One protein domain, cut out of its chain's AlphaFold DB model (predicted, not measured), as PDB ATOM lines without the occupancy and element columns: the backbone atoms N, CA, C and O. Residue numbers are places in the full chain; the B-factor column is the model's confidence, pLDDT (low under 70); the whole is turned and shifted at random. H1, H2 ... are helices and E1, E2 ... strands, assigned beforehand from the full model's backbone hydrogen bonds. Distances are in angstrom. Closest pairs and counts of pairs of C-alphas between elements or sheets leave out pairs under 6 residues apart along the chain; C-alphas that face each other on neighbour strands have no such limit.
ATOM      1  N   VAL A   8     207.008 146.996 233.083       97.56
ATOM      2  CA  VAL A   8     207.615 147.557 231.871       97.56
ATOM      3  C   VAL A   8     206.700 147.315 230.660       97.56
ATOM      4  O   VAL A   8     206.004 146.296 230.633       97.56
ATOM      5  N   PRO A   9     206.689 148.202 229.648       98.00
ATOM      6  CA  PRO A   9     205.978 147.956 228.392       98.00
ATOM      7  C   PRO A   9     206.456 146.685 227.678       98.00
ATOM      8  O   PRO A   9     207.646 146.370 227.708       98.00
ATOM      9  N   GLN A  10     205.563 146.002 226.961       97.81
ATOM     10  CA  GLN A  10     205.867 144.813 226.143       97.81
ATOM     11  C   GLN A  10     206.895 145.056 225.029       97.81
ATOM     12  O   GLN A  10     207.483 144.113 224.510       97.81
ATOM     13  N   THR A  11     207.121 146.318 224.673       97.69
ATOM     14  CA  THR A  11     208.115 146.764 223.691       97.69
ATOM     15  C   THR A  11     209.495 147.027 224.298       97.69
ATOM     16  O   THR A  11     210.412 147.391 223.569       97.69
ATOM     17  N   THR A  12     209.655 146.865 225.617       97.75
ATOM     18  CA  THR A  12     210.926 147.099 226.316       97.75
ATOM     19  C   THR A  12     211.940 146.025 225.952       97.75
ATOM     20  O   THR A  12     211.655 144.831 226.070       97.75
ATOM     21  N   ASP A  13     213.149 146.446 225.585       97.12
ATOM     22  CA  ASP A  13     214.255 145.526 225.346       97.12
ATOM     23  C   ASP A  13     214.608 144.742 226.617       97.12
ATOM     24  O   ASP A  13     214.619 145.261 227.737       97.12
ATOM     25  N   VAL A  14     214.954 143.463 226.449       95.75
ATOM     26  CA  VAL A  14     215.251 142.563 227.577       95.75
ATOM     27  C   VAL A  14     216.415 143.087 228.428       95.75
ATOM     28  O   VAL A  14     216.399 142.930 229.649       95.75
ATOM     29  N   SER A  15     217.404 143.752 227.819       96.06
ATOM     30  CA  SER A  15     218.509 144.397 228.541       96.06
ATOM     31  C   SER A  15     218.026 145.479 229.504       96.06
ATOM     32  O   SER A  15     218.480 145.533 230.646       96.06
ATOM     33  N   ASP A  16     217.068 146.293 229.074       97.94
ATOM     34  CA  ASP A  16     216.547 147.416 229.853       97.94
ATOM     35  C   ASP A  16     215.620 146.919 230.965       97.94
ATOM     36  O   ASP A  16     215.657 147.411 232.100       97.94
ATOM     37  N   ALA A  17     214.853 145.862 230.689       97.25
ATOM     38  CA  ALA A  17     214.083 145.155 231.703       97.25
ATOM     39  C   ALA A  17     215.000 144.543 232.782       97.25
ATOM     40  O   ALA A  17     214.751 144.710 233.977       97.25
ATOM     41  N   MET A  18     216.109 143.902 232.392       97.00
ATOM     42  CA  MET A  18     217.113 143.402 233.343       97.00
ATOM     43  C   MET A  18     217.775 144.529 234.140       97.00
ATOM     44  O   MET A  18     217.973 144.391 235.348       97.00
ATOM     45  N   GLN A  19     218.087 145.658 233.502       97.31
ATOM     46  CA  GLN A  19     218.645 146.826 234.182       97.31
ATOM     47  C   GLN A  19     217.664 147.392 235.219       97.31
ATOM     48  O   GLN A  19     218.084 147.778 236.310       97.31
ATOM     49  N   THR A  20     216.366 147.383 234.906       96.94
ATOM     50  CA  THR A  20     215.288 147.769 235.827       96.94
ATOM     51  C   THR A  20     215.189 146.800 237.004       96.94
ATOM     52  O   THR A  20     215.091 147.234 238.151       96.94
ATOM     53  N   MET A  21     215.264 145.490 236.754       96.94
ATOM     54  CA  MET A  21     215.326 144.482 237.818       96.94
ATOM     55  C   MET A  21     216.526 144.714 238.745       96.94
ATOM     56  O   MET A  21     216.373 144.738 239.968       96.94
ATOM     57  N   PHE A  22     217.705 144.948 238.163       96.12
ATOM     58  CA  PHE A  22     218.945 145.193 238.895       96.12
ATOM     59  C   PHE A  22     218.877 146.459 239.755       96.12
ATOM     60  O   PHE A  22     219.188 146.404 240.943       96.12
ATOM     61  N   SER A  23     218.439 147.587 239.186       96.75
ATOM     62  CA  SER A  23     218.399 148.869 239.900       96.75
ATOM     63  C   SER A  23     217.419 148.872 241.072       96.75
ATOM     64  O   SER A  23     217.672 149.542 242.072       96.75
ATOM     65  N   HIS A  24     216.338 148.093 240.983       94.62
ATOM     66  CA  HIS A  24     215.317 148.004 242.027       94.62
ATOM     67  C   HIS A  24     215.485 146.791 242.955       94.62
ATOM     68  O   HIS A  24     214.702 146.626 243.888       94.62
ATOM     69  N   GLY A  25     216.487 145.934 242.727       95.62
ATOM     70  CA  GLY A  25     216.720 144.737 243.542       95.62
ATOM     71  C   GLY A  25     215.591 143.702 243.461       95.62
ATOM     72  O   GLY A  25     215.371 142.945 244.408       95.62
ATOM     73  N   ILE A  26     214.862 143.668 242.344       95.56
ATOM     74  CA  ILE A  26     213.748 142.742 242.099       95.56
ATOM     75  C   ILE A  26     214.112 141.744 241.002       95.56
ATOM     76  O   ILE A  26     215.045 141.943 240.236       95.56
ATOM     77  N   ARG A  27     213.371 140.637 240.922       96.75
ATOM     78  CA  ARG A  27     213.638 139.547 239.961       96.75
ATOM     79  C   ARG A  27     212.517 139.322 238.953       96.75
ATOM     80  O   ARG A  27     212.580 138.372 238.181       96.75
ATOM     81  N   ARG A  28     211.448 140.113 239.036       97.06
ATOM     82  CA  ARG A  28     210.233 139.962 238.235       97.06
ATOM     83  C   ARG A  28     209.670 141.332 237.903       97.06
ATOM     84  O   ARG A  28     209.654 142.201 238.771       97.06
ATOM     85  N   LEU A  29     209.185 141.471 236.678       97.44
ATOM     86  CA  LEU A  29     208.471 142.639 236.183       97.44
ATOM     87  C   LEU A  29     207.146 142.178 235.584       97.44
ATOM     88  O   LEU A  29     207.104 141.170 234.876       97.44
ATOM     89  N   ALA A  30     206.070 142.909 235.858       97.12
ATOM     90  CA  ALA A  30     204.865 142.786 235.051       97.12
ATOM     91  C   ALA A  30     205.129 143.388 233.664       97.12
ATOM     92  O   ALA A  30     205.782 144.422 233.542       97.12
ATOM     93  N   VAL A  31     204.626 142.741 232.623       97.69
ATOM     94  CA  VAL A  31     204.702 143.253 231.255       97.69
ATOM     95  C   VAL A  31     203.354 143.861 230.914       97.69
ATOM     96  O   VAL A  31     202.333 143.195 231.103       97.69
ATOM     97  N   THR A  32     203.342 145.106 230.443       98.06
ATOM     98  CA  THR A  32     202.109 145.826 230.102       98.06
ATOM     99  C   THR A  32     201.957 146.063 228.608       98.06
ATOM    100  O   THR A  32     202.948 146.269 227.907       98.06
ATOM    101  N   ASP A  33     200.718 146.061 228.126       98.00
ATOM    102  CA  ASP A  33     200.378 146.561 226.794       98.00
ATOM    103  C   ASP A  33     200.378 148.100 226.734       98.00
ATOM    104  O   ASP A  33     200.742 148.784 227.698       98.00
ATOM    105  N   ASP A  34     199.989 148.642 225.578       96.94
ATOM    106  CA  ASP A  34     199.953 150.083 225.314       96.94
ATOM    107  C   ASP A  34     198.839 150.805 226.099       96.94
ATOM    108  O   ASP A  34     198.942 152.008 226.342       96.94
ATOM    109  N   ASP A  35     197.811 150.075 226.547       96.50
ATOM    110  CA  ASP A  35     196.711 150.583 227.378       96.50
ATOM    111  C   ASP A  35     197.035 150.491 228.887       96.50
ATOM    112  O   ASP A  35     196.229 150.880 229.740       96.50
ATOM    113  N   GLY A  36     198.224 149.986 229.240       92.56
ATOM    114  CA  GLY A  36     198.677 149.785 230.618       92.56
ATOM    115  C   GLY A  36     198.136 148.511 231.277       92.56
ATOM    116  O   GLY A  36     198.329 148.310 232.479       92.56
ATOM    117  N   GLY A  37     197.472 147.639 230.518       96.62
ATOM    118  CA  GLY A  37     197.001 146.337 230.975       96.62
ATOM    119  C   GLY A  37     198.153 145.353 231.145       96.62
ATOM    120  O   GLY A  37     199.047 145.280 230.309       96.62
ATOM    121  N   VAL A  38     198.157 144.566 232.227       97.00
ATOM    122  CA  VAL A  38     199.176 143.521 232.430       97.00
ATOM    123  C   VAL A  38     198.887 142.336 231.511       97.00
ATOM    124  O   VAL A  38     197.893 141.635 231.693       97.00
ATOM    125  N   VAL A  39     199.795 142.080 230.574       97.75
ATOM    126  CA  VAL A  39     199.711 140.981 229.598       97.75
ATOM    127  C   VAL A  39     200.623 139.804 229.935       97.75
ATOM    128  O   VAL A  39     200.476 138.724 229.367       97.75
ATOM    129  N   GLY A  40     201.553 139.974 230.876       96.88
ATOM    130  CA  GLY A  40     202.458 138.901 231.266       96.88
ATOM    131  C   GLY A  40     203.384 139.245 232.423       96.88
ATOM    132  O   GLY A  40     203.259 140.281 233.078       96.88
ATOM    133  N   VAL A  41     204.329 138.341 232.670       97.00
ATOM    134  CA  VAL A  41     205.397 138.501 233.658       97.00
ATOM    135  C   VAL A  41     206.704 138.081 233.007       97.00
ATOM    136  O   VAL A  41     206.772 137.011 232.412       97.00
ATOM    137  N   LEU A  42     207.734 138.907 233.160       97.19
ATOM    138  CA  LEU A  42     209.110 138.553 232.836       97.19
ATOM    139  C   LEU A  42     209.860 138.299 234.142       97.19
ATOM    140  O   LEU A  42     209.864 139.162 235.027       97.19
ATOM    141  N   SER A  43     210.501 137.138 234.276       97.25
ATOM    142  CA  SER A  43     211.381 136.839 235.407       97.25
ATOM    143  C   SER A  43     212.845 136.737 234.991       97.25
ATOM    144  O   SER A  43     213.174 136.388 233.860       97.25
ATOM    145  N   LEU A  44     213.744 137.019 235.934       96.31
ATOM    146  CA  LEU A  44     215.177 136.823 235.732       96.31
ATOM    147  C   LEU A  44     215.513 135.348 235.441       96.31
ATOM    148  O   LEU A  44     216.445 135.072 234.693       96.31
ATOM    149  N   ASP A  45     214.748 134.412 236.010       95.94
ATOM    150  CA  ASP A  45     214.913 132.975 235.775       95.94
ATOM    151  C   ASP A  45     214.646 132.613 234.302       95.94
ATOM    152  O   ASP A  45     215.437 131.874 233.712       95.94
ATOM    153  N   ASP A  46     213.617 133.208 233.681       94.25
ATOM    154  CA  ASP A  46     213.310 133.018 232.254       94.25
ATOM    155  C   ASP A  46     214.468 133.506 231.369       94.25
ATOM    156  O   ASP A  46     214.885 132.823 230.430       94.25
ATOM    157  N   VAL A  47     215.032 134.672 231.703       93.88
ATOM    158  CA  VAL A  47     216.149 135.254 230.946       93.88
ATOM    159  C   VAL A  47     217.408 134.396 231.074       93.88
ATOM    160  O   VAL A  47     218.045 134.077 230.070       93.88
ATOM    161  N   ILE A  48     217.752 133.958 232.290       94.75
ATOM    162  CA  ILE A  48     218.908 133.078 232.521       94.75
ATOM    163  C   ILE A  48     218.745 131.759 231.761       94.75
ATOM    164  O   ILE A  48     219.713 131.264 231.172       94.75
ATOM    165  N   GLN A  49     217.540 131.186 231.752       95.19
ATOM    166  CA  GLN A  49     217.261 129.952 231.026       95.19
ATOM    167  C   GLN A  49     217.472 130.127 229.516       95.19
ATOM    168  O   GLN A  49     218.141 129.292 228.900       95.19
ATOM    169  N   ALA A  50     216.969 131.220 228.935       92.06
ATOM    170  CA  ALA A  50     217.147 131.528 227.518       92.06
ATOM    171  C   ALA A  50     218.634 131.702 227.149       92.06
ATOM    172  O   ALA A  50     219.131 131.031 226.241       92.06
ATOM    173  N   MET A  51     219.381 132.506 227.914       93.31
ATOM    174  CA  MET A  51     220.813 132.737 227.666       93.31
ATOM    175  C   MET A  51     221.655 131.464 227.831       93.31
ATOM    176  O   MET A  51     222.604 131.227 227.081       93.31
ATOM    177  N   SER A  52     221.311 130.608 228.797       95.38
ATOM    178  CA  SER A  52     222.022 129.342 229.026       95.38
ATOM    179  C   SER A  52     221.909 128.398 227.830       95.38
ATOM    180  O   SER A  52     222.862 127.681 227.506       95.38
ATOM    181  N   HIS A  53     220.758 128.400 227.155       94.12
ATOM    182  CA  HIS A  53     220.547 127.608 225.952       94.12
ATOM    183  C   HIS A  53     221.439 128.090 224.795       94.12
ATOM    184  O   HIS A  53     222.137 127.278 224.186       94.12
ATOM    185  N   GLU A  54     221.502 129.402 224.552       93.31
ATOM    186  CA  GLU A  54     222.368 129.994 223.520       93.31
ATOM    187  C   GLU A  54     223.854 129.704 223.775       93.31
ATOM    188  O   GLU A  54     224.567 129.210 222.895       93.31
ATOM    189  N   LEU A  55     224.320 129.917 225.010       95.50
ATOM    190  CA  LEU A  55     225.698 129.609 225.397       95.50
ATOM    191  C   LEU A  55     226.024 128.122 225.215       95.50
ATOM    192  O   LEU A  55     227.121 127.773 224.773       95.50
ATOM    193  N   SER A  56     225.073 127.232 225.509       96.00
ATOM    194  CA  SER A  56     225.252 125.786 225.333       96.00
ATOM    195  C   SER A  56     225.406 125.390 223.864       96.00
ATOM    196  O   SER A  56     226.233 124.523 223.555       96.00
ATOM    197  N   GLN A  57     224.659 126.036 222.962       95.69
ATOM    198  CA  GLN A  57     224.768 125.829 221.517       95.69
ATOM    199  C   GLN A  57     226.137 126.274 220.998       95.69
ATOM    200  O   GLN A  57     226.838 125.480 220.367       95.69
ATOM    201  N   LEU A  58     226.577 127.485 221.340       95.94
ATOM    202  CA  LEU A  58     227.904 127.986 220.965       95.94
ATOM    203  C   LEU A  58     229.027 127.094 221.509       95.94
ATOM    204  O   LEU A  58     229.953 126.722 220.787       95.94
ATOM    205  N   ALA A  59     228.912 126.669 222.766       96.44
ATOM    206  CA  ALA A  59     229.886 125.775 223.376       96.44
ATOM    207  C   ALA A  59     229.941 124.400 222.687       96.44
ATOM    208  O   ALA A  59     230.987 123.749 222.698       96.44
ATOM    209  N   SER A  60     228.842 123.937 222.081       95.75
ATOM    210  CA  SER A  60     228.825 122.670 221.343       95.75
ATOM    211  C   SER A  60     229.654 122.729 220.057       95.75
ATOM    212  O   SER A  60     230.380 121.776 219.780       95.75
ATOM    213  N   ILE A  61     229.637 123.872 219.360       96.31
ATOM    214  CA  ILE A  61     230.448 124.128 218.160       96.31
ATOM    215  C   ILE A  61     231.938 124.084 218.512       96.31
ATOM    216  O   ILE A  61     232.721 123.380 217.878       96.31
ATOM    217  N   VAL A  62     232.340 124.786 219.577       95.31
ATOM    218  CA  VAL A  62     233.744 124.791 220.021       95.31
ATOM    219  C   VAL A  62     234.202 123.381 220.403       95.31
ATOM    220  O   VAL A  62     235.296 122.955 220.031       95.31
ATOM    221  N   ARG A  63     233.362 122.622 221.122       93.44
ATOM    222  CA  ARG A  63     233.685 121.243 221.517       93.44
ATOM    223  C   ARG A  63     233.840 120.309 220.317       93.44
ATOM    224  O   ARG A  63     234.758 119.490 220.333       93.44
ATOM    225  N   SER A  64     232.982 120.417 219.300       92.12
ATOM    226  CA  SER A  64     233.054 119.536 218.131       92.12
ATOM    227  C   SER A  64     234.338 119.739 217.331       92.12
ATOM    228  O   SER A  64     234.957 118.756 216.926       92.12
ATOM    229  N   GLU A  65     234.781 120.985 217.152       92.38
ATOM    230  CA  GLU A  65     236.024 121.276 216.424       92.38
ATOM    231  C   GLU A  65     237.260 120.794 217.193       92.38
ATOM    232  O   GLU A  65     238.096 120.081 216.637       92.38
ATOM    233  N   GLN A  66     237.318 121.021 218.509       92.12
ATOM    234  CA  GLN A  66     238.409 120.495 219.341       92.12
ATOM    235  C   GLN A  66     238.515 118.961 219.295       92.12
ATOM    236  O   GLN A  66     239.613 118.403 219.363       92.12
ATOM    237  N   GLN A  67     237.387 118.245 219.211       89.06
ATOM    238  CA  GLN A  67     237.389 116.783 219.080       89.06
ATOM    239  C   GLN A  67     237.912 116.326 217.713       89.06
ATOM    240  O   GLN A  67     238.630 115.322 217.641       89.06
ATOM    241  N   ARG A  68     237.587 117.061 216.643       85.38
ATOM    242  CA  ARG A  68     238.080 116.791 215.283       85.38
ATOM    243  C   ARG A  68     239.590 116.974 215.191       85.38
ATOM    244  O   ARG A  68     240.270 116.078 214.698       85.38
ATOM    245  N   GLU A  69     240.114 118.065 215.742       89.62
ATOM    246  CA  GLU A  69     241.555 118.343 215.782       89.62
ATOM    247  C   GLU A  69     242.325 117.261 216.549       89.62
ATOM    248  O   GLU A  69     243.295 116.704 216.038       89.62
ATOM    249  N   ARG A  70     241.848 116.887 217.747       82.38
ATOM    250  CA  ARG A  70     242.483 115.847 218.576       82.38
ATOM    251  C   ARG A  70     242.496 114.470 217.914       82.38
ATOM    252  O   ARG A  70     243.446 113.717 218.105       82.38
ATOM    253  N   THR A  71     241.451 114.131 217.161       77.31
ATOM    254  CA  THR A  71     241.341 112.824 216.490       77.31
ATOM    255  C   THR A  71     242.138 112.794 215.177       77.31
ATOM    256  O   THR A  71     242.693 111.758 214.817       77.31
ATOM    257  N   GLY A  72     242.258 113.931 214.482       63.34
ATOM    258  CA  GLY A  72     242.960 114.049 213.200       63.34
ATOM    259  C   GLY A  72     244.493 113.997 213.273       63.34
ATOM    260  O   GLY A  72     245.135 113.710 212.267       63.34
TER     261      GLY A  72
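This is residues 8 to 72 of the 80 residues of the protein "CBS domain protein" of mine drainage metagenome (UniProt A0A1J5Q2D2). A small body, made of a two-stranded hairpin, E1 and E2, with the short helix H1 near it, has one long helical arm: H2 follows E2 directly and sticks out from the body with residues 48 to 72. This arm makes most of the length, while the other 40 residues form a body spanning 26 by 16 by 15 A. The printed part has 65 residues, with two named helices and two named strands in the order H1, E1, E2, H2; the sheet has the order E1 - E2 and is antiparallel, and the class is mixed, helices and strands. The whole is extended, with a radius of gyration of the C-alphas of 17.9 A and spans of 60 by 23 by 14 A.

The printed part begins at Val 8, with C-alpha at (207.615, 147.557, 231.871). H1 takes residues 14 to 24 and is 15.4 A long from first to last C-alpha, starting at C-alpha 14 at (215.251, 142.563, 227.577). E1 takes residues 28 to 32, 12.9 A, and E2 takes residues 38 to 43, 14.2 A. H2 takes residues 44 to 72, 42.4 A, and ends at C-alpha 72 at (242.960, 114.049, 213.200).

Residues 8 to 9 make a short parallel pairing with residues 31 to 32 of E1. The closest C-alphas of H1 and E1 are those of Met 21 and Arg 28, 6.8 A apart. H1 and E2 are near each other, with 7 pairs of C-alphas within 10 A. E1 and E2 form a hairpin of antiparallel neighbour strands, with 154 degrees between their directions. The C-alphas of Arg 28 and Ser 43 face each other at 4.4 A; N 29 and O 42, and N 31 and O 40, are within hydrogen-bond range, both at 2.9 A. H1 and H2 are close but not clearly touching, and their closest C-alphas are those of Met 18 and Leu 44, 7.3 A apart. The two helices run opposite ways at a steep tilt of 56 degrees. The closest C-alphas of E1 and H2 are those of Arg 28 and Leu 44, at 6.4 A. In H1 and H2 every O i to N i+4 pair is within hydrogen-bond range.

The two C-alphas farthest apart are those of Asp 35 and Gly 72, at 60.6 A. The printed part has no cut, and the links H1 to E1, E1 to E2 and E2 to H2 are tight. Residues 48 to 72, which belong to H2, stand free. The mean pLDDT of the printed part is 94.6, and one residue, Gly 72, is under 70.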